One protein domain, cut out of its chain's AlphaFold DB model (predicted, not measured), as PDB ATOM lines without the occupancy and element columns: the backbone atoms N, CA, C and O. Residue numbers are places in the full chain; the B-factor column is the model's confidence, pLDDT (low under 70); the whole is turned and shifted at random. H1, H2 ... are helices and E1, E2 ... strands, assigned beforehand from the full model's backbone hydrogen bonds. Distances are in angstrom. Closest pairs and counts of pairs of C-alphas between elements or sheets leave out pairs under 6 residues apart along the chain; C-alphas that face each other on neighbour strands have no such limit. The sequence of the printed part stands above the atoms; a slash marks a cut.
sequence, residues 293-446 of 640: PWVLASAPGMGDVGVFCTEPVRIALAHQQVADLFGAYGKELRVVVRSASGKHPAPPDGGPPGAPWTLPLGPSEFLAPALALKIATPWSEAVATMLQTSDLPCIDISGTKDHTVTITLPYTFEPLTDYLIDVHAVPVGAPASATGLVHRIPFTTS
ATOM      1  N   PRO A 293     188.861 140.820 149.553       88.81
ATOM      2  CA  PRO A 293     189.841 140.150 150.416       88.81
ATOM      3  C   PRO A 293     190.692 139.080 149.721       88.81
ATOM      4  O   PRO A 293     191.762 138.737 150.219       88.81
ATOM      5  N   TRP A 294     190.226 138.545 148.591       89.38
ATOM      6  CA  TRP A 294     190.930 137.529 147.812       89.38
ATOM      7  C   TRP A 294     191.530 138.071 146.512       89.38
ATOM      8  O   TRP A 294     192.200 137.311 145.821       89.38
ATOM      9  N   VAL A 295     191.318 139.346 146.166       90.00
ATOM     10  CA  VAL A 295     191.920 139.987 144.985       90.00
ATOM     11  C   VAL A 295     193.196 140.707 145.406       90.00
ATOM     12  O   VAL A 295     193.155 141.675 146.160       90.00
ATOM     13  N   LEU A 296     194.334 140.258 144.884       87.62
ATOM     14  CA  LEU A 296     195.642 140.843 145.186       87.62
ATOM     15  C   LEU A 296     195.944 142.054 144.306       87.62
ATOM     16  O   LEU A 296     196.428 143.078 144.782       87.62
ATOM     17  N   ALA A 297     195.666 141.927 143.009       89.88
ATOM     18  CA  ALA A 297     195.814 143.002 142.042       89.88
ATOM     19  C   ALA A 297     194.979 142.737 140.789       89.88
ATOM     20  O   ALA A 297     194.531 141.617 140.531       89.88
ATOM     21  N   SER A 298     194.806 143.785 139.988       92.56
ATOM     22  CA  SER A 298     194.167 143.698 138.681       92.56
ATOM     23  C   SER A 298     194.858 144.597 137.662       92.56
ATOM     24  O   SER A 298     195.427 145.632 138.005       92.56
ATOM     25  N   ALA A 299     194.809 144.174 136.404       92.81
ATOM     26  CA  ALA A 299     195.276 144.920 135.244       92.81
ATOM     27  C   ALA A 299     194.238 144.747 134.131       92.81
ATOM     28  O   ALA A 299     194.147 143.653 133.597       92.81
ATOM     29  N   PRO A 300     193.421 145.745 133.775       94.31
ATOM     30  CA  PRO A 300     193.353 147.093 134.333       94.31
ATOM     31  C   PRO A 300     193.096 147.133 135.836       94.31
ATOM     32  O   PRO A 300     192.383 146.283 136.359       94.31
ATOM     33  N   GLY A 301     193.675 148.126 136.504       91.31
ATOM     34  CA  GLY A 301     193.447 148.416 137.913       91.31
ATOM     35  C   GLY A 301     192.240 149.327 138.148       91.31
ATOM     36  O   GLY A 301     191.641 149.884 137.227       91.31
ATOM     37  N   MET A 302     191.891 149.493 139.425       90.38
ATOM     38  CA  MET A 302     190.794 150.353 139.874       90.38
ATOM     39  C   MET A 302     191.027 151.820 139.497       90.38
ATOM     40  O   MET A 302     191.857 152.497 140.100       90.38
ATOM     41  N   GLY A 303     190.230 152.338 138.563       90.81
ATOM     42  CA  GLY A 303     190.290 153.734 138.130       90.81
ATOM     43  C   GLY A 303     191.448 154.039 137.182       90.81
ATOM     44  O   GLY A 303     191.784 155.210 137.005       90.81
ATOM     45  N   ASP A 304     192.053 153.014 136.578       93.75
ATOM     46  CA  ASP A 304     193.115 153.200 135.597       93.75
ATOM     47  C   ASP A 304     192.627 154.021 134.398       93.75
ATOM     48  O   ASP A 304     191.532 153.814 133.871       93.75
ATOM     49  N   VAL A 305     193.485 154.919 133.916       92.62
ATOM     50  CA  VAL A 305     193.212 155.754 132.743       92.62
ATOM     51  C   VAL A 305     194.303 155.552 131.703       92.62
ATOM     52  O   VAL A 305     195.494 155.514 132.018       92.62
ATOM     53  N   GLY A 306     193.895 155.463 130.438       93.62
ATOM     54  CA  GLY A 306     194.811 155.233 129.329       93.62
ATOM     55  C   GLY A 306     195.267 153.778 129.248       93.62
ATOM     56  O   GLY A 306     196.392 153.519 128.853       93.62
ATOM     57  N   VAL A 307     194.427 152.815 129.616       95.94
ATOM     58  CA  VAL A 307     194.719 151.385 129.414       95.94
ATOM     59  C   VAL A 307     194.823 151.086 127.920       95.94
ATOM     60  O   VAL A 307     193.979 151.534 127.145       95.94
ATOM     61  N   PHE A 308     195.829 150.339 127.476       96.62
ATOM     62  CA  PHE A 308     195.941 150.014 126.050       96.62
ATOM     63  C   PHE A 308     194.780 149.123 125.576       96.62
ATOM     64  O   PHE A 308     194.334 148.237 126.299       96.62
ATOM     65  N   CYS A 309     194.271 149.340 124.357       96.69
ATOM     66  CA  CYS A 309     193.038 148.669 123.906       96.69
ATOM     67  C   CYS A 309     193.159 147.139 123.802       96.69
ATOM     68  O   CYS A 309     192.142 146.449 123.841       96.69
ATOM     69  N   THR A 310     194.380 146.618 123.648       94.62
ATOM     70  CA  THR A 310     194.659 145.176 123.610       94.62
ATOM     71  C   THR A 310     195.343 144.675 124.884       94.62
ATOM     72  O   THR A 310     195.923 143.590 124.870       94.62
ATOM     73  N   GLU A 311     195.353 145.462 125.965       92.94
ATOM     74  CA  GLU A 311     195.816 144.990 127.271       92.94
ATOM     75  C   GLU A 311     194.796 143.978 127.825       92.94
ATOM     76  O   GLU A 311     193.626 144.334 127.995       92.94
ATOM     77  N   PRO A 312     195.191 142.717 128.077       94.06
ATOM     78  CA  PRO A 312     194.281 141.720 128.627       94.06
ATOM     79  C   PRO A 312     193.782 142.124 130.012       94.06
ATOM     80  O   PRO A 312     194.525 142.724 130.787       94.06
ATOM     81  N   VAL A 313     192.565 141.702 130.357       95.00
ATOM     82  CA  VAL A 313     192.081 141.788 131.737       95.00
ATOM     83  C   VAL A 313     192.756 140.697 132.551       95.00
ATOM     84  O   VAL A 313     192.647 139.521 132.218       95.00
ATOM     85  N   ARG A 314     193.420 141.079 133.632       93.81
ATOM     86  CA  ARG A 314     194.077 140.191 134.577       93.81
ATOM     87  C   ARG A 314     193.565 140.440 135.975       93.81
ATOM     88  O   ARG A 314     193.453 141.589 136.395       93.81
ATOM     89  N   ILE A 315     193.267 139.363 136.688       92.94
ATOM     90  CA  ILE A 315     192.840 139.397 138.087       92.94
ATOM     91  C   ILE A 315     193.682 138.363 138.825       92.94
ATOM     92  O   ILE A 315     193.548 137.168 138.562       92.94
ATOM     93  N   ALA A 316     194.558 138.820 139.719       91.00
ATOM     94  CA  ALA A 316     195.323 137.939 140.591       91.00
ATOM     95  C   ALA A 316     194.529 137.649 141.863       91.00
ATOM     96  O   ALA A 316     194.118 138.568 142.577       91.00
ATOM     97  N   LEU A 317     194.327 136.365 142.136       89.19
ATOM     98  CA  LEU A 317     193.638 135.862 143.310       89.19
ATOM     99  C   LEU A 317     194.641 135.277 144.299       89.19
ATOM    100  O   LEU A 317     195.568 134.577 143.902       89.19
ATOM    101  N   ALA A 318     194.409 135.513 145.589       83.88
ATOM    102  CA  ALA A 318     195.268 135.041 146.674       83.88
ATOM    103  C   ALA A 318     195.353 133.510 146.784       83.88
ATOM    104  O   ALA A 318     196.289 132.996 147.387       83.88
ATOM    105  N   HIS A 319     194.372 132.788 146.232       82.81
ATOM    106  CA  HIS A 319     194.358 131.330 146.214       82.81
ATOM    107  C   HIS A 319     193.654 130.794 144.961       82.81
ATOM    108  O   HIS A 319     192.649 131.364 144.527       82.81
ATOM    109  N   GLN A 320     194.093 129.652 144.432       79.88
ATOM    110  CA  GLN A 320     193.420 128.976 143.310       79.88
ATOM    111  C   GLN A 320     192.007 128.455 143.638       79.88
ATOM    112  O   GLN A 320     191.141 128.387 142.772       79.88
ATOM    113  N   GLN A 321     191.734 128.216 144.921       83.94
ATOM    114  CA  GLN A 321     190.472 127.656 145.431       83.94
ATOM    115  C   GLN A 321     189.384 128.715 145.682       83.94
ATOM    116  O   GLN A 321     188.343 128.427 146.268       83.94
ATOM    117  N   VAL A 322     189.590 129.971 145.276       88.94
ATOM    118  CA  VAL A 322     188.565 131.017 145.447       88.94
ATOM    119  C   VAL A 322     187.281 130.652 144.694       88.94
ATOM    120  O   VAL A 322     186.189 130.891 145.204       88.94
ATOM    121  N   ALA A 323     187.380 130.024 143.519       88.38
ATOM    122  CA  ALA A 323     186.204 129.524 142.810       88.38
ATOM    123  C   ALA A 323     185.491 128.418 143.614       88.38
ATOM    124  O   ALA A 323     184.270 128.471 143.775       88.38
ATOM    125  N   ASP A 324     186.250 127.484 144.196       88.38
ATOM    126  CA  ASP A 324     185.729 126.391 145.028       88.38
ATOM    127  C   ASP A 324     185.081 126.893 146.323       88.38
ATOM    128  O   ASP A 324     184.046 126.368 146.739       88.38
ATOM    129  N   LEU A 325     185.615 127.966 146.921       89.56
ATOM    130  CA  LEU A 325     185.011 128.637 148.073       89.56
ATOM    131  C   LEU A 325     183.583 129.082 147.753       89.56
ATOM    132  O   LEU A 325     182.671 128.797 148.523       89.56
ATOM    133  N   PHE A 326     183.366 129.755 146.621       91.69
ATOM    134  CA  PHE A 326     182.018 130.145 146.190       91.69
ATOM    135  C   PHE A 326     181.181 128.926 145.768       91.69
ATOM    136  O   PHE A 326     179.988 128.861 146.092       91.69
ATOM    137  N   GLY A 327     181.814 127.930 145.140       90.88
ATOM    138  CA  GLY A 327     181.213 126.645 144.783       90.88
ATOM    139  C   GLY A 327     180.602 125.917 145.981       90.88
ATOM    140  O   GLY A 327     179.486 125.404 145.881       90.88
ATOM    141  N   ALA A 328     181.253 125.968 147.149       90.06
ATOM    142  CA  ALA A 328     180.749 125.380 148.392       90.06
ATOM    143  C   ALA A 328     179.406 125.987 148.852       90.06
ATOM    144  O   ALA A 328     178.601 125.299 149.480       90.06
ATOM    145  N   TYR A 329     179.119 127.245 148.490       91.31
ATOM    146  CA  TYR A 329     177.829 127.913 148.731       91.31
ATOM    147  C   TYR A 329     176.850 127.782 147.545       91.31
ATOM    148  O   TYR A 329     175.841 128.492 147.478       91.31
ATOM    149  N   GLY A 330     177.136 126.908 146.575       91.75
ATOM    150  CA  GLY A 330     176.326 126.730 145.368       91.75
ATOM    151  C   GLY A 330     176.358 127.940 144.431       91.75
ATOM    152  O   GLY A 330     175.369 128.209 143.736       91.75
ATOM    153  N   LYS A 331     177.459 128.703 144.442       93.88
ATOM    154  CA  LYS A 331     177.677 129.868 143.578       93.88
ATOM    155  C   LYS A 331     178.770 129.597 142.550       93.88
ATOM    156  O   LYS A 331     179.730 128.896 142.829       93.88
ATOM    157  N   GLU A 332     178.644 130.226 141.392       94.81
ATOM    158  CA  GLU A 332     179.715 130.364 140.405       94.81
ATOM    159  C   GLU A 332     180.070 131.845 140.238       94.81
ATOM    160  O   GLU A 332     179.208 132.726 140.374       94.81
ATOM    161  N   LEU A 333     181.347 132.118 139.961       95.44
ATOM    162  CA  LEU A 333     181.844 133.463 139.696       95.44
ATOM    163  C   LEU A 333     181.818 133.741 138.192       95.44
ATOM    164  O   LEU A 333     182.304 132.947 137.389       95.44
ATOM    165  N   ARG A 334     181.257 134.887 137.805       95.44
ATOM    166  CA  ARG A 334     181.142 135.328 136.412       95.44
ATOM    167  C   ARG A 334     181.742 136.709 136.230       95.44
ATOM    168  O   ARG A 334     181.350 137.638 136.931       95.44
ATOM    169  N   VAL A 335     182.628 136.857 135.257       95.81
ATOM    170  CA  VAL A 335     183.205 138.135 134.842       95.81
ATOM    171  C   VAL A 335     182.395 138.688 133.673       95.81
ATOM    172  O   VAL A 335     182.244 138.033 132.646       95.81
ATOM    173  N   VAL A 336     181.874 139.901 133.819       95.69
ATOM    174  CA  VAL A 336     181.123 140.614 132.782       95.69
ATOM    175  C   VAL A 336     181.827 141.927 132.495       95.69
ATOM    176  O   VAL A 336     182.021 142.736 133.401       95.69
ATOM    177  N   VAL A 337     182.150 142.174 131.229       96.44
ATOM    178  CA  VAL A 337     182.755 143.441 130.815       96.44
ATOM    179  C   VAL A 337     181.724 144.317 130.121       96.44
ATOM    180  O   VAL A 337     181.140 143.943 129.102       96.44
ATOM    181  N   ARG A 338     181.490 145.503 130.683       95.50
ATOM    182  CA  ARG A 338     180.527 146.484 130.178       95.50
ATOM    183  C   ARG A 338     181.263 147.706 129.664       95.50
ATOM    184  O   ARG A 338     182.190 148.186 130.296       95.50
ATOM    185  N   SER A 339     180.792 148.212 128.535       96.88
ATOM    186  CA  SER A 339     181.303 149.406 127.863       96.88
ATOM    187  C   SER A 339     180.300 150.542 127.997       96.88
ATOM    188  O   SER A 339     179.101 150.321 127.785       96.88
ATOM    189  N   ALA A 340     180.777 151.755 128.270       96.44
ATOM    190  CA  ALA A 340     179.961 152.964 128.261       96.44
ATOM    191  C   ALA A 340     179.401 153.300 126.865       96.44
ATOM    192  O   ALA A 340     178.360 153.950 126.766       96.44
ATOM    193  N   SER A 341     180.029 152.817 125.783       94.44
ATOM    194  CA  SER A 341     179.534 153.004 124.408       94.44
ATOM    195  C   SER A 341     178.296 152.152 124.080       94.44
ATOM    196  O   SER A 341     177.673 152.335 123.033       94.44
ATOM    197  N   GLY A 342     177.954 151.183 124.938       93.19
ATOM    198  CA  GLY A 342     176.924 150.172 124.682       93.19
ATOM    199  C   GLY A 342     177.375 149.030 123.762       93.19
ATOM    200  O   GLY A 342     176.672 148.027 123.651       93.19
ATOM    201  N   LYS A 343     178.558 149.126 123.141       93.69
ATOM    202  CA  LYS A 343     179.172 148.022 122.393       93.69
ATOM    203  C   LYS A 343     180.099 147.248 123.319       93.69
ATOM    204  O   LYS A 343     181.267 147.575 123.499       93.69
ATOM    205  N   HIS A 344     179.543 146.249 123.983       95.06
ATOM    206  CA  HIS A 344     180.312 145.400 124.884       95.06
ATOM    207  C   HIS A 344     181.271 144.498 124.088       95.06
ATOM    208  O   HIS A 344     180.945 144.114 122.965       95.06
ATOM    209  N   PRO A 345     182.449 144.152 124.621       94.56
ATOM    210  CA  PRO A 345     183.325 143.205 123.950       94.56
ATOM    211  C   PRO A 345     182.756 141.782 124.081       94.56
ATOM    212  O   PRO A 345     181.972 141.487 124.990       94.56
ATOM    213  N   ALA A 346     183.108 140.898 123.149       93.12
ATOM    214  CA  ALA A 346     182.776 139.478 123.258       93.12
ATOM    215  C   ALA A 346     183.723 138.790 124.263       93.12
ATOM    216  O   ALA A 346     184.893 139.176 124.324       93.12
ATOM    217  N   PRO A 347     183.246 137.805 125.046       92.62
ATOM    218  CA  PRO A 347     184.097 137.050 125.960       92.62
ATOM    219  C   PRO A 347     185.105 136.169 125.197       92.62
ATOM    220  O   PRO A 347     184.846 135.787 124.048       92.62
ATOM    221  N   PRO A 348     186.262 135.855 125.807       87.94
ATOM    222  CA  PRO A 348     187.378 135.200 125.122       87.94
ATOM    223  C   PRO A 348     187.125 133.732 124.744       87.94
ATOM    224  O   PRO A 348     187.739 133.235 123.808       87.94
ATOM    225  N   ASP A 349     186.202 133.054 125.423       85.88
ATOM    226  CA  ASP A 349     185.753 131.683 125.144       85.88
ATOM    227  C   ASP A 349     184.617 131.611 124.101       85.88
ATOM    228  O   ASP A 349     184.134 130.531 123.757       85.88
ATOM    229  N   GLY A 350     184.218 132.761 123.551       83.44
ATOM    230  CA  GLY A 350     183.163 132.880 122.555       83.44
ATOM    231  C   GLY A 350     181.781 133.126 123.161       83.44
ATOM    232  O   GLY A 350     181.420 132.655 124.231       83.44
ATOM    233  N   GLY A 351     180.963 133.903 122.454       87.62
ATOM    234  CA  GLY A 351     179.635 134.298 122.916       87.62
ATOM    235  C   GLY A 351     179.218 135.651 122.344       87.62
ATOM    236  O   GLY A 351     180.012 136.314 121.671       87.62
ATOM    237  N   PRO A 352     177.964 136.078 122.566       91.88
ATOM    238  CA  PRO A 352     177.543 137.403 122.148       91.88
ATOM    239  C   PRO A 352     178.263 138.494 122.970       91.88
ATOM    240  O   PRO A 352     178.566 138.281 124.146       91.88
ATOM    241  N   PRO A 353     178.495 139.681 122.382       92.50
ATOM    242  CA  PRO A 353     178.942 140.885 123.085       92.50
ATOM    243  C   PRO A 353     178.284 141.094 124.459       92.50
ATOM    244  O   PRO A 353     177.057 141.154 124.556       92.50
ATOM    245  N   GLY A 354     179.096 141.232 125.512       89.69
ATOM    246  CA  GLY A 354     178.629 141.469 126.885       89.69
ATOM    247  C   GLY A 354     178.105 140.237 127.629       89.69
ATOM    248  O   GLY A 354     177.571 140.383 128.731       89.69
ATOM    249  N   ALA A 355     178.238 139.037 127.058       93.56
ATOM    250  CA  ALA A 355     177.979 137.799 127.785       93.56
ATOM    251  C   ALA A 355     178.985 137.599 128.939       93.56
ATOM    252  O   ALA A 355     180.137 138.024 128.828       93.56
ATOM    253  N   PRO A 356     178.564 136.959 130.047       94.38
ATOM    254  CA  PRO A 356     179.464 136.610 131.139       94.38
ATOM    255  C   PRO A 356     180.460 135.523 130.726       94.38
ATOM    256  O   PRO A 356     180.064 134.521 130.134       94.38
ATOM    257  N   TRP A 357     181.711 135.681 131.144       94.50
ATOM    258  CA  TRP A 357     182.704 134.610 131.201       94.50
ATOM    259  C   TRP A 357     182.658 133.954 132.584       94.50
ATOM    260  O   TRP A 357     182.648 134.661 133.593       94.50
ATOM    261  N   THR A 358     182.604 132.626 132.664       93.06
ATOM    262  CA  THR A 358     182.486 131.917 133.952       93.06
ATOM    263  C   THR A 358     183.855 131.436 134.410       93.06
ATOM    264  O   THR A 358     184.539 130.742 133.663       93.06
ATOM    265  N   LEU A 359     184.235 131.782 135.640       90.81
ATOM    266  CA  LEU A 359     185.450 131.274 136.264       90.81
ATOM    267  C   LEU A 359     185.284 129.763 136.506       90.81
ATOM    268  O   LEU A 359     184.353 129.376 137.219       90.81
ATOM    269  N   PRO A 360     186.134 128.908 135.916       85.81
ATOM    270  CA  PRO A 360     186.008 127.468 136.080       85.81
ATOM    271  C   PRO A 360     186.405 127.025 137.490       85.81
ATOM    272  O   PRO A 360     187.218 127.664 138.156       85.81
ATOM    273  N   LEU A 361     185.830 125.900 137.919       78.81
ATOM    274  CA  LEU A 361     186.310 125.141 139.070       78.81
ATOM    275  C   LEU A 361     187.476 124.267 138.582       78.81
ATOM    276  O   LEU A 361     187.269 123.400 137.730       78.81
ATOM    277  N   GLY A 362     188.687 124.524 139.075       72.69
ATOM    278  CA  GLY A 362     189.904 123.810 138.678       72.69
ATOM    279  C   GLY A 362     190.666 124.405 137.476       72.69
ATOM    280  O   GLY A 362     190.449 125.563 137.102       72.69
ATOM    281  N   PRO A 363     191.591 123.630 136.871       73.12
ATOM    282  CA  PRO A 363     192.529 124.123 135.861       73.12
ATOM    283  C   PRO A 363     191.851 124.665 134.597       73.12
ATOM    284  O   PRO A 363     190.867 124.110 134.107       73.12
ATOM    285  N   SER A 364     192.423 125.722 134.021       82.19
ATOM    286  CA  SER A 364     191.918 126.381 132.812       82.19
ATOM    287  C   SER A 364     193.049 127.025 132.026       82.19
ATOM    288  O   SER A 364     194.023 127.472 132.616       82.19
ATOM    289  N   GLU A 365     192.902 127.148 130.706       83.75
ATOM    290  CA  GLU A 365     193.865 127.880 129.868       83.75
ATOM    291  C   GLU A 365     193.941 129.380 130.204       83.75
ATOM    292  O   GLU A 365     194.939 130.037 129.916       83.75
ATOM    293  N   PHE A 366     192.896 129.916 130.845       86.69
ATOM    294  CA  PHE A 366     192.831 131.302 131.308       86.69
ATOM    295  C   PHE A 366     193.356 131.483 132.740       86.69
ATOM    296  O   PHE A 366     193.369 132.610 133.230       86.69
ATOM    297  N   LEU A 367     193.754 130.398 133.415       86.00
ATOM    298  CA  LEU A 367     194.288 130.389 134.776       86.00
ATOM    299  C   LEU A 367     195.744 129.924 134.750       86.00
ATOM    300  O   LEU A 367     196.044 128.826 134.289       86.00
ATOM    301  N   ALA A 368     196.647 130.742 135.279       85.38
ATOM    302  CA  ALA A 368     198.054 130.380 135.420       85.38
ATOM    303  C   ALA A 368     198.551 130.702 136.835       85.38
ATOM    304  O   ALA A 368     198.135 131.722 137.392       85.38
ATOM    305  N   PRO A 369     199.456 129.888 137.414       79.88
ATOM    306  CA  PRO A 369     200.144 130.254 138.646       79.88
ATOM    307  C   PRO A 369     200.810 131.624 138.495       79.88
ATOM    308  O   PRO A 369     201.465 131.900 137.483       79.88
ATOM    309  N   ALA A 370     200.653 132.492 139.490       76.88
ATOM    310  CA  ALA A 370     201.238 133.827 139.469       76.88
ATOM    311  C   ALA A 370     202.709 133.779 139.918       76.88
ATOM    312  O   ALA A 370     203.070 134.290 140.973       76.88
ATOM    313  N   LEU A 371     203.565 133.154 139.104       68.88
ATOM    314  CA  LEU A 371     204.956 132.809 139.451       68.88
ATOM    315  C   LEU A 371     205.838 134.007 139.851       68.88
ATOM    316  O   LEU A 371     206.845 133.836 140.544       68.88
ATOM    317  N   ALA A 372     205.501 135.212 139.387       72.44
ATOM    318  CA  ALA A 372     206.209 136.436 139.759       72.44
ATOM    319  C   ALA A 372     205.670 137.058 141.066       72.44
ATOM    320  O   ALA A 372     206.436 137.665 141.811       72.44
ATOM    321  N   LEU A 373     204.399 136.821 141.416       73.19
ATOM    322  CA  LEU A 373     203.796 137.236 142.686       73.19
ATOM    323  C   LEU A 373     204.061 136.201 143.785       73.19
ATOM    324  O   LEU A 373     203.181 135.437 144.187       73.19
ATOM    325  N   LYS A 374     205.287 136.203 144.315       70.62
ATOM    326  CA  LYS A 374     205.714 135.328 145.422       70.62
ATOM    327  C   LYS A 374     205.221 135.829 146.780       70.62
ATOM    328  O   LYS A 374     206.010 136.188 147.655       70.62
ATOM    329  N   ILE A 375     203.907 135.896 146.949       73.06
ATOM    330  CA  ILE A 375     203.285 136.327 148.200       73.06
ATOM    331  C   ILE A 375     203.271 135.144 149.168       73.06
ATOM    332  O   ILE A 375     202.539 134.178 148.979       73.06
ATOM    333  N   ALA A 376     204.088 135.236 150.213       72.31
ATOM    334  CA  ALA A 376     204.161 134.259 151.289       72.31
ATOM    335  C   ALA A 376     203.361 134.735 152.512       72.31
ATOM    336  O   ALA A 376     203.245 135.934 152.777       72.31
ATOM    337  N   THR A 377     202.833 133.793 153.298       74.62
ATOM    338  CA  THR A 377     202.322 134.122 154.635       74.62
ATOM    339  C   THR A 377     203.496 134.429 155.573       74.62
ATOM    340  O   THR A 377     204.562 133.826 155.404       74.62
ATOM    341  N   PRO A 378     203.312 135.271 156.611       74.81
ATOM    342  CA  PRO A 378     204.384 135.585 157.559       74.81
ATOM    343  C   PRO A 378     205.021 134.342 158.188       74.81
ATOM    344  O   PRO A 378     206.230 134.286 158.388       74.81
ATOM    345  N   TRP A 379     204.210 133.314 158.459       77.12
ATOM    346  CA  TRP A 379     204.694 132.040 158.984       77.12
ATOM    347  C   TRP A 379     205.566 131.299 157.959       77.12
ATOM    348  O   TRP A 379     206.689 130.916 158.281       77.12
ATOM    349  N   SER A 380     205.089 131.148 156.717       75.12
ATOM    350  CA  SER A 380     205.827 130.429 155.667       75.12
ATOM    351  C   SER A 380     207.156 131.100 155.310       75.12
ATOM    352  O   SER A 380     208.151 130.415 155.073       75.12
ATOM    353  N   GLU A 381     207.190 132.434 155.326       77.50
ATOM    354  CA  GLU A 381     208.408 133.205 155.102       77.50
ATOM    355  C   GLU A 381     209.393 133.021 156.260       77.50
ATOM    356  O   GLU A 381     210.538 132.645 156.023       77.50
ATOM    357  N   ALA A 382     208.941 133.182 157.508       77.75
ATOM    358  CA  ALA A 382     209.792 133.020 158.686       77.75
ATOM    359  C   ALA A 382     210.422 131.619 158.766       77.75
ATOM    360  O   ALA A 382     211.617 131.487 159.042       77.75
ATOM    361  N   VAL A 383     209.642 130.573 158.480       77.69
ATOM    362  CA  VAL A 383     210.141 129.192 158.435       77.69
ATOM    363  C   VAL A 383     211.150 129.014 157.301       77.69
ATOM    364  O   VAL A 383     212.221 128.455 157.529       77.69
ATOM    365  N   ALA A 384     210.867 129.521 156.098       75.19
ATOM    366  CA  ALA A 384     211.802 129.433 154.977       75.19
ATOM    367  C   ALA A 384     213.131 130.153 155.274       75.19
ATOM    368  O   ALA A 384     214.199 129.601 155.004       75.19
ATOM    369  N   THR A 385     213.080 131.342 155.881       76.44
ATOM    370  CA  THR A 385     214.272 132.081 156.314       76.44
ATOM    371  C   THR A 385     215.044 131.321 157.390       76.44
ATOM    372  O   THR A 385     216.268 131.223 157.303       76.44
ATOM    373  N   MET A 386     214.366 130.737 158.383       77.50
ATOM    374  CA  MET A 386     215.018 129.923 159.417       77.50
ATOM    375  C   MET A 386     215.749 128.721 158.801       77.50
ATOM    376  O   MET A 386     216.916 128.492 159.109       77.50
ATOM    377  N   LEU A 387     215.096 127.993 157.893       75.75
ATOM    378  CA  LEU A 387     215.682 126.823 157.231       75.75
ATOM    379  C   LEU A 387     216.911 127.187 156.389       75.75
ATOM    380  O   LEU A 387     217.904 126.465 156.421       75.75
ATOM    381  N   GLN A 388     216.876 128.328 155.694       72.62
ATOM    382  CA  GLN A 388     218.022 128.830 154.928       72.62
ATOM    383  C   GLN A 388     219.176 129.300 155.824       72.62
ATOM    384  O   GLN A 388     220.337 129.055 155.511       72.62
ATOM    385  N   THR A 389     218.876 129.995 156.923       72.56
ATOM    386  CA  THR A 389     219.898 130.587 157.806       72.56
ATOM    387  C   THR A 389     220.549 129.576 158.746       72.56
ATOM    388  O   THR A 389     221.714 129.748 159.095       72.56
ATOM    389  N   SER A 390     219.819 128.535 159.153       67.56
ATOM    390  CA  SER A 390     220.299 127.508 160.088       67.56
ATOM    391  C   SER A 390     220.873 126.259 159.411       67.56
ATOM    392  O   SER A 390     221.268 125.346 160.129       67.56
ATOM    393  N   ASP A 391     220.924 126.222 158.069       64.75
ATOM    394  CA  ASP A 391     221.441 125.104 157.260       64.75
ATOM    395  C   ASP A 391     220.942 123.745 157.779       64.75
ATOM    396  O   ASP A 391     221.717 122.894 158.207       64.75
ATOM    397  N   LEU A 392     219.614 123.586 157.840       66.69
ATOM    398  CA  LEU A 392     218.954 122.375 158.337       66.69
ATOM    399  C   LEU A 392     218.619 121.450 157.147       66.69
ATOM    400  O   LEU A 392     217.523 121.552 156.593       66.69
ATOM    401  N   PRO A 393     219.516 120.528 156.732       62.94
ATOM    402  CA  PRO A 393     219.378 119.754 155.492       62.94
ATOM    403  C   PRO A 393     218.290 118.673 155.549       62.94
ATOM    404  O   PRO A 393     218.032 118.005 154.551       62.94
ATOM    405  N   CYS A 394     217.681 118.449 156.716       68.25
ATOM    406  CA  CYS A 394     216.688 117.398 156.926       68.25
ATOM    407  C   CYS A 394     215.271 117.778 156.470       68.25
ATOM    408  O   CYS A 394     214.407 116.903 156.462       68.25
ATOM    409  N   ILE A 395     215.022 119.036 156.087       69.88
ATOM    410  CA  ILE A 395     213.710 119.512 155.629       69.88
ATOM    411  C   ILE A 395     213.825 119.943 154.170       69.88
ATOM    412  O   ILE A 395     214.409 120.976 153.846       69.88
ATOM    413  N   ASP A 396     213.240 119.141 153.283       68.75
ATOM    414  CA  ASP A 396     213.100 119.504 151.876       68.75
ATOM    415  C   ASP A 396     212.068 120.630 151.706       68.75
ATOM    416  O   ASP A 396     210.910 120.496 152.099       68.75
ATOM    417  N   ILE A 397     212.509 121.740 151.112       66.38
ATOM    418  CA  ILE A 397     211.697 122.926 150.801       66.38
ATOM    419  C   ILE A 397     211.605 123.205 149.300       66.38
ATOM    420  O   ILE A 397     211.175 124.294 148.913       66.38
ATOM    421  N   SER A 398     212.054 122.268 148.462       63.44
ATOM    422  CA  SER A 398     212.151 122.433 147.008       63.44
ATOM    423  C   SER A 398     210.810 122.323 146.262       63.44
ATOM    424  O   SER A 398     210.782 122.498 145.044       63.44
ATOM    425  N   GLY A 399     209.704 122.080 146.977       60.84
ATOM    426  CA  GLY A 399     208.345 122.031 146.432       60.84
ATOM    427  C   GLY A 399     207.760 123.397 146.044       60.84
ATOM    428  O   GLY A 399     208.230 124.451 146.482       60.84
ATOM    429  N   THR A 400     206.717 123.366 145.210       57.97
ATOM    430  CA  THR A 400     205.968 124.552 144.769       57.97
ATOM    431  C   THR A 400     205.150 125.128 145.926       57.97
ATOM    432  O   THR A 400     204.472 124.389 146.628       57.97
ATOM    433  N   LYS A 401     205.210 126.451 146.115       62.25
ATOM    434  CA  LYS A 401     204.563 127.191 147.222       62.25
ATOM    435  C   LYS A 401     203.539 128.215 146.731       62.25
ATOM    436  O   LYS A 401     203.105 129.090 147.477       62.25
ATOM    437  N   ASP A 402     203.222 128.164 145.442       62.97
ATOM    438  CA  ASP A 402     202.500 129.229 144.764       62.97
ATOM    439  C   ASP A 402     200.997 128.974 144.869       62.97
ATOM    440  O   ASP A 402     200.395 128.301 144.041       62.97
ATOM    441  N   HIS A 403     200.392 129.531 145.914       73.19
ATOM    442  CA  HIS A 403     198.940 129.520 146.104       73.19
ATOM    443  C   HIS A 403     198.228 130.495 145.150       73.19
ATOM    444  O   HIS A 403     197.046 130.339 144.839       73.19
ATOM    445  N   THR A 404     198.951 131.518 144.692       83.06
ATOM    446  CA  THR A 404     198.426 132.633 143.906       83.06
ATOM    447  C   THR A 404     198.177 132.237 142.454       83.06
ATOM    448  O   THR A 404     199.061 131.705 141.780       83.06
ATOM    449  N   VAL A 405     197.008 132.598 141.926       86.56
ATOM    450  CA  VAL A 405     196.649 132.373 140.519       86.56
ATOM    451  C   VAL A 405     196.293 133.690 139.834       86.56
ATOM    452  O   VAL A 405     195.622 134.540 140.420       86.56
ATOM    453  N   THR A 406     196.699 133.853 138.578       91.25
ATOM    454  CA  THR A 406     196.249 134.952 137.719       91.25
ATOM    455  C   THR A 406     195.246 134.434 136.698       91.25
ATOM    456  O   THR A 406     195.551 133.552 135.893       91.25
ATOM    457  N   ILE A 407     194.060 135.040 136.683       92.19
ATOM    458  CA  ILE A 407     193.098 134.922 135.585       92.19
ATOM    459  C   ILE A 407     193.521 135.892 134.485       92.19
ATOM    460  O   ILE A 407     193.686 137.068 134.787       92.19
ATOM    461  N   THR A 408     193.648 135.452 133.231       94.25
ATOM    462  CA  THR A 408     193.941 136.324 132.076       94.25
ATOM    463  C   THR A 408     192.870 136.183 130.997       94.25
ATOM    464  O   THR A 408     192.728 135.126 130.395       94.25
ATOM    465  N   LEU A 409     192.146 137.266 130.707       94.62
ATOM    466  CA  LEU A 409     191.060 137.321 129.727       94.62
ATOM    467  C   LEU A 409     191.427 138.290 128.585       94.62
ATOM    468  O   LEU A 409     191.432 139.510 128.792       94.62
ATOM    469  N   PRO A 410     191.737 137.789 127.375       94.38
ATOM    470  CA  PRO A 410     192.185 138.608 126.247       94.38
ATOM    471  C   PRO A 410     191.019 139.327 125.544       94.38
ATOM    472  O   PRO A 410     190.635 138.995 124.424       94.38
ATOM    473  N   TYR A 411     190.447 140.334 126.203       94.06
ATOM    474  CA  TYR A 411     189.469 141.230 125.589       94.06
ATOM    475  C   TYR A 411     190.137 142.231 124.636       94.06
ATOM    476  O   TYR A 411     191.285 142.625 124.819       94.06
ATOM    477  N   THR A 412     189.393 142.673 123.621       93.00
ATOM    478  CA  THR A 412     189.757 143.828 122.786       93.00
ATOM    479  C   THR A 412     188.763 144.948 123.042       93.00
ATOM    480  O   THR A 412     187.552 144.736 122.946       93.00
ATOM    481  N   PHE A 413     189.273 146.134 123.352       96.38
ATOM    482  CA  PHE A 413     188.458 147.277 123.733       96.38
ATOM    483  C   PHE A 413     188.388 148.351 122.644       96.38
ATOM    484  O   PHE A 413     189.303 148.518 121.842       96.38
ATOM    485  N   GLU A 414     187.295 149.114 122.630       96.38
ATOM    486  CA  GLU A 414     187.217 150.367 121.876       96.38
ATOM    487  C   GLU A 414     188.126 151.439 122.505       96.38
ATOM    488  O   GLU A 414     188.209 151.522 123.736       96.38
ATOM    489  N   PRO A 415     188.774 152.286 121.687       96.38
ATOM    490  CA  PRO A 415     189.612 153.372 122.179       96.38
ATOM    491  C   PRO A 415     188.798 154.455 122.894       96.38
ATOM    492  O   PRO A 415     187.635 154.689 122.556       96.38
ATOM    493  N   LEU A 416     189.435 155.159 123.835       95.38
ATOM    494  CA  LEU A 416     188.870 156.312 124.559       95.38
ATOM    495  C   LEU A 416     187.474 156.046 125.150       95.38
ATOM    496  O   LEU A 416     186.579 156.887 125.059       95.38
ATOM    497  N   THR A 417     187.275 154.853 125.702       97.62
ATOM    498  CA  THR A 417     185.978 154.385 126.196       97.62
ATOM    499  C   THR A 417     186.107 153.908 127.639       97.62
ATOM    500  O   THR A 417     187.087 153.258 128.004       97.62
ATOM    501  N   ASP A 418     185.105 154.229 128.454       97.88
ATOM    502  CA  ASP A 418     185.021 153.768 129.838       97.88
ATOM    503  C   ASP A 418     184.441 152.353 129.904       97.88
ATOM    504  O   ASP A 418     183.445 152.036 129.240       97.88
ATOM    505  N   TYR A 419     185.036 151.520 130.751       98.06
ATOM    506  CA  TYR A 419     184.641 150.137 130.974       98.06
ATOM    507  C   TYR A 419     184.446 149.829 132.455       98.06
ATOM    508  O   TYR A 419     185.061 150.431 133.336       98.06
ATOM    509  N   LEU A 420     183.592 148.840 132.712       97.31
ATOM    510  CA  LEU A 420     183.429 148.189 134.006       97.31
ATOM    511  C   LEU A 420     183.670 146.691 133.835       97.31
ATOM    512  O   LEU A 420     182.977 146.045 133.045       97.31
ATOM    513  N   ILE A 421     184.613 146.142 134.594       96.94
ATOM    514  CA  ILE A 421     184.739 144.698 134.804       96.94
ATOM    515  C   ILE A 421     183.980 144.377 136.086       96.94
ATOM    516  O   ILE A 421     184.418 144.728 137.181       96.94
ATOM    517  N   ASP A 422     182.830 143.733 135.945       96.44
ATOM    518  CA  ASP A 422     181.998 143.300 137.060       96.44
ATOM    519  C   ASP A 422     182.210 141.807 137.302       96.44
ATOM    520  O   ASP A 422     182.023 140.995 136.396       96.44
ATOM    521  N   VAL A 423     182.548 141.434 138.534       96.69
ATOM    522  CA  VAL A 423     182.527 140.038 138.974       96.69
ATOM    523  C   VAL A 423     181.239 139.796 139.745       96.69
ATOM    524  O   VAL A 423     180.932 140.493 140.718       96.69
ATOM    525  N   HIS A 424     180.468 138.809 139.302       96.88
ATOM    526  CA  HIS A 424     179.207 138.413 139.903       96.88
ATOM    527  C   HIS A 424     179.294 137.010 140.505       96.88
ATOM    528  O   HIS A 424     179.701 136.079 139.820       96.88
ATOM    529  N   ALA A 425     178.830 136.843 141.742       96.38
ATOM    530  CA  ALA A 425     178.544 135.549 142.346       96.38
ATOM    531  C   ALA A 425     177.055 135.222 142.168       96.38
ATOM    532  O   ALA A 425     176.180 135.878 142.743       96.38
ATOM    533  N   VAL A 426     176.746 134.213 141.360       96.00
ATOM    534  CA  VAL A 426     175.363 133.818 141.042       96.00
ATOM    535  C   VAL A 426     175.148 132.336 141.327       96.00
ATOM    536  O   VAL A 426     176.122 131.592 141.374       96.00
ATOM    537  N   PRO A 427     173.903 131.874 141.557       95.25
ATOM    538  CA  PRO A 427     173.636 130.443 141.669       95.25
ATOM    539  C   PRO A 427     174.149 129.681 140.444       95.25
ATOM    540  O   PRO A 427     173.995 130.162 139.318       95.25
ATOM    541  N   VAL A 428     174.714 128.495 140.666       93.12
ATOM    542  CA  VAL A 428     175.202 127.641 139.574       93.12
ATOM    543  C   VAL A 428     174.085 127.374 138.560       93.12
ATOM    544  O   VAL A 428     172.954 127.055 138.935       93.12
ATOM    545  N   GLY A 429     174.385 127.545 137.269       90.94
ATOM    546  CA  GLY A 429     173.413 127.353 136.182       90.94
ATOM    547  C   GLY A 429     172.346 128.452 136.044       90.94
ATOM    548  O   GLY A 429     171.384 128.286 135.291       90.94
ATOM    549  N   ALA A 430     172.486 129.585 136.742       94.19
ATOM    550  CA  ALA A 430     171.593 130.733 136.584       94.19
ATOM    551  C   ALA A 430     171.607 131.287 135.137       94.19
ATOM    552  O   ALA A 430     172.609 131.158 134.432       94.19
ATOM    553  N   PRO A 431     170.543 131.964 134.663       93.06
ATOM    554  CA  PRO A 431     170.557 132.589 133.337       93.06
ATOM    555  C   PRO A 431     171.687 133.625 133.209       93.06
ATOM    556  O   PRO A 431     172.122 134.200 134.206       93.06
ATOM    557  N   ALA A 432     172.146 133.910 131.986       88.00
ATOM    558  CA  ALA A 432     173.229 134.874 131.731       88.00
ATOM    559  C   ALA A 432     172.931 136.297 132.248       88.00
ATOM    560  O   ALA A 432     173.847 137.057 132.537       88.00
ATOM    561  N   SER A 433     171.649 136.647 132.399       89.19
ATOM    562  CA  SER A 433     171.187 137.923 132.956       89.19
ATOM    563  C   SER A 433     171.214 137.994 134.488       89.19
ATOM    564  O   SER A 433     170.888 139.043 135.043       89.19
ATOM    565  N   ALA A 434     171.546 136.901 135.182       93.94
ATOM    566  CA  ALA A 434     171.610 136.881 136.636       93.94
ATOM    567  C   ALA A 434     172.717 137.807 137.156       93.94
ATOM    568  O   ALA A 434     173.806 137.884 136.592       93.94
ATOM    569  N   THR A 435     172.438 138.489 138.265       92.44
ATOM    570  CA  THR A 435     173.350 139.463 138.868       92.44
ATOM    571  C   THR A 435     173.586 139.152 140.336       92.44
ATOM    572  O   THR A 435     172.646 138.826 141.058       92.44
ATOM    573  N   GLY A 436     174.816 139.359 140.788       93.75
ATOM    574  CA  GLY A 436     175.202 139.307 142.199       93.75
ATOM    575  C   GLY A 436     176.583 139.916 142.368       93.75
ATOM    576  O   GLY A 436     177.551 139.188 142.487       93.75
ATOM    577  N   LEU A 437     176.700 141.239 142.212       96.38
ATOM    578  CA  LEU A 437     177.994 141.934 142.177       96.38
ATOM    579  C   LEU A 437     178.780 141.709 143.478       96.38
ATOM    580  O   LEU A 437     178.272 142.034 144.545       96.38
ATOM    581  N   VAL A 438     180.006 141.203 143.350       96.50
ATOM    582  CA  VAL A 438     180.951 140.999 144.463       96.50
ATOM    583  C   VAL A 438     182.267 141.747 144.264       96.50
ATOM    584  O   VAL A 438     183.020 141.926 145.212       96.50
ATOM    585  N   HIS A 439     182.560 142.202 143.043       96.31
ATOM    586  CA  HIS A 439     183.724 143.036 142.753       96.31
ATOM    587  C   HIS A 439     183.493 143.859 141.489       96.31
ATOM    588  O   HIS A 439     182.808 143.401 140.574       96.31
ATOM    589  N   ARG A 440     184.067 145.060 141.423       96.00
ATOM    590  CA  ARG A 440     183.950 145.952 140.265       96.00
ATOM    591  C   ARG A 440     185.253 146.685 140.033       96.00
ATOM    592  O   ARG A 440     185.711 147.346 140.954       96.00
ATOM    593  N   ILE A 441     185.736 146.672 138.793       96.00
ATOM    594  CA  ILE A 441     186.935 147.391 138.363       96.00
ATOM    595  C   ILE A 441     186.573 148.373 137.239       96.00
ATOM    596  O   ILE A 441     186.291 147.935 136.120       96.00
ATOM    597  N   PRO A 442     186.518 149.690 137.514       96.94
ATOM    598  CA  PRO A 442     186.344 150.708 136.485       96.94
ATOM    599  C   PRO A 442     187.685 151.078 135.844       96.94
ATOM    600  O   PRO A 442     188.673 151.221 136.559       96.94
ATOM    601  N   PHE A 443     187.719 151.300 134.531       97.19
ATOM    602  CA  PHE A 443     188.897 151.841 133.843       97.19
ATOM    603  C   PHE A 443     188.520 152.548 132.534       97.19
ATOM    604  O   PHE A 443     187.436 152.329 131.990       97.19
ATOM    605  N   THR A 444     189.435 153.358 132.004       97.25
ATOM    606  CA  THR A 444     189.281 154.056 130.721       97.25
ATOM    607  C   THR A 444     190.402 153.668 129.768       97.25
ATOM    608  O   THR A 444     191.588 153.720 130.117       97.25
ATOM    609  N   THR A 445     190.046 153.319 128.534       97.31
ATOM    610  CA  THR A 445     191.027 152.959 127.506       97.31
ATOM    611  C   THR A 445     191.722 154.171 126.892       97.31
ATOM    612  O   THR A 445     191.201 155.282 126.816       97.31
ATOM    613  N   SER A 446     192.939 153.932 126.427       96.06
ATOM    614  CA  SER A 446     193.739 154.813 125.591       96.06
ATOM    615  C   SER A 446     193.141 154.908 124.185       96.06
ATOM    616  O   SER A 446     192.325 154.086 123.770       96.06
TER     617      SER A 446
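Overview. This is residues 293 to 446 of the 640 residues of an uncharacterized protein of bacterium ADurb.BinA028 (UniProt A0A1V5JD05). Two twisted four-stranded sheets, E1 E3 E6 E5 and E2 E8 E7 E4, stand partly face to face and make the body, with the short helix H1 near one end of E4 and E7. From the E5 and E6 side of this body a long arm with helix H2 reaches away and folds back; at its tip residues 389 to 394 stick out. The printed part has 154 residues with two named helices and eight named strands, in the order E1 E2 E3 H1 E4 E5 H2 E6 E7 E8. The first sheet is antiparallel, the second mixed; the class is mixed, helices and strands, with 69 of the 154 residues, under half, in named elements. The whole is only just loose, close to compact, with a radius of gyration of the C-alphas of 18.3 A, and elongated, spanning 60 by 37 by 24 A.

Along the chain. E1, residues 295 to 299, begins at C-alpha 295 at (191.920, 139.987, 144.985). E2 is residues 304 to 307 and E3 residues 313 to 317. H1 is residues 322 to 328, and E4, residues 331 to 339, is 25.3 A long. E5 is residues 367 to 369. H2, residues 378 to 389, is 16.3 A long and ends at C-alpha 389 at (219.898, 130.587, 157.806). E6 is residues 405 to 409. E7, residues 418 to 427, is 28.5 A long. E8, residues 437 to 445, is 22.5 A long and ends at C-alpha 445 at (191.027, 152.959, 127.506).

Arrangement. E1 and E3 are antiparallel, with N 299 and O 314 at 2.9 A. E3 and E6 are antiparallel, with N 315 and O 407 at 3.0 A. E6 and edge strand E5 are antiparallel, with N 406 and O 368 at 2.8 A. In the other, twisted sheet, E2 and E8 are parallel, with N 444 and O 304 at 2.8 A. The hairpin E7 and E8 has N 421 and O 441 at 2.9 A. E7 and E4 are antiparallel, with N 336 and O 422 at 2.8 A. E1 and E8 are only just apart, at 8.1 A. H1 is on the second sheet but over none of its strands; its closest C-alphas with E4 are those of Phe 326 and Glu 332, 6.2 A. H2 is on neither sheet. In H1 and H2 every O i to N i+4 pair is within hydrogen-bond range.

Size, cuts and confidence. The C-alphas farthest apart, of Ser 341 and Cys 394, are 60.9 A apart. The printed part has no cut. The links E4 to E5 and H2 to E6 are long, with 27 and 15 residues; in the first, residues 357 to 358 pair antiparallel with 334 to 335 of E4. Mean pLDDT of the printed part is 87.3; residue 371 and residues 390 to 402 are under 70.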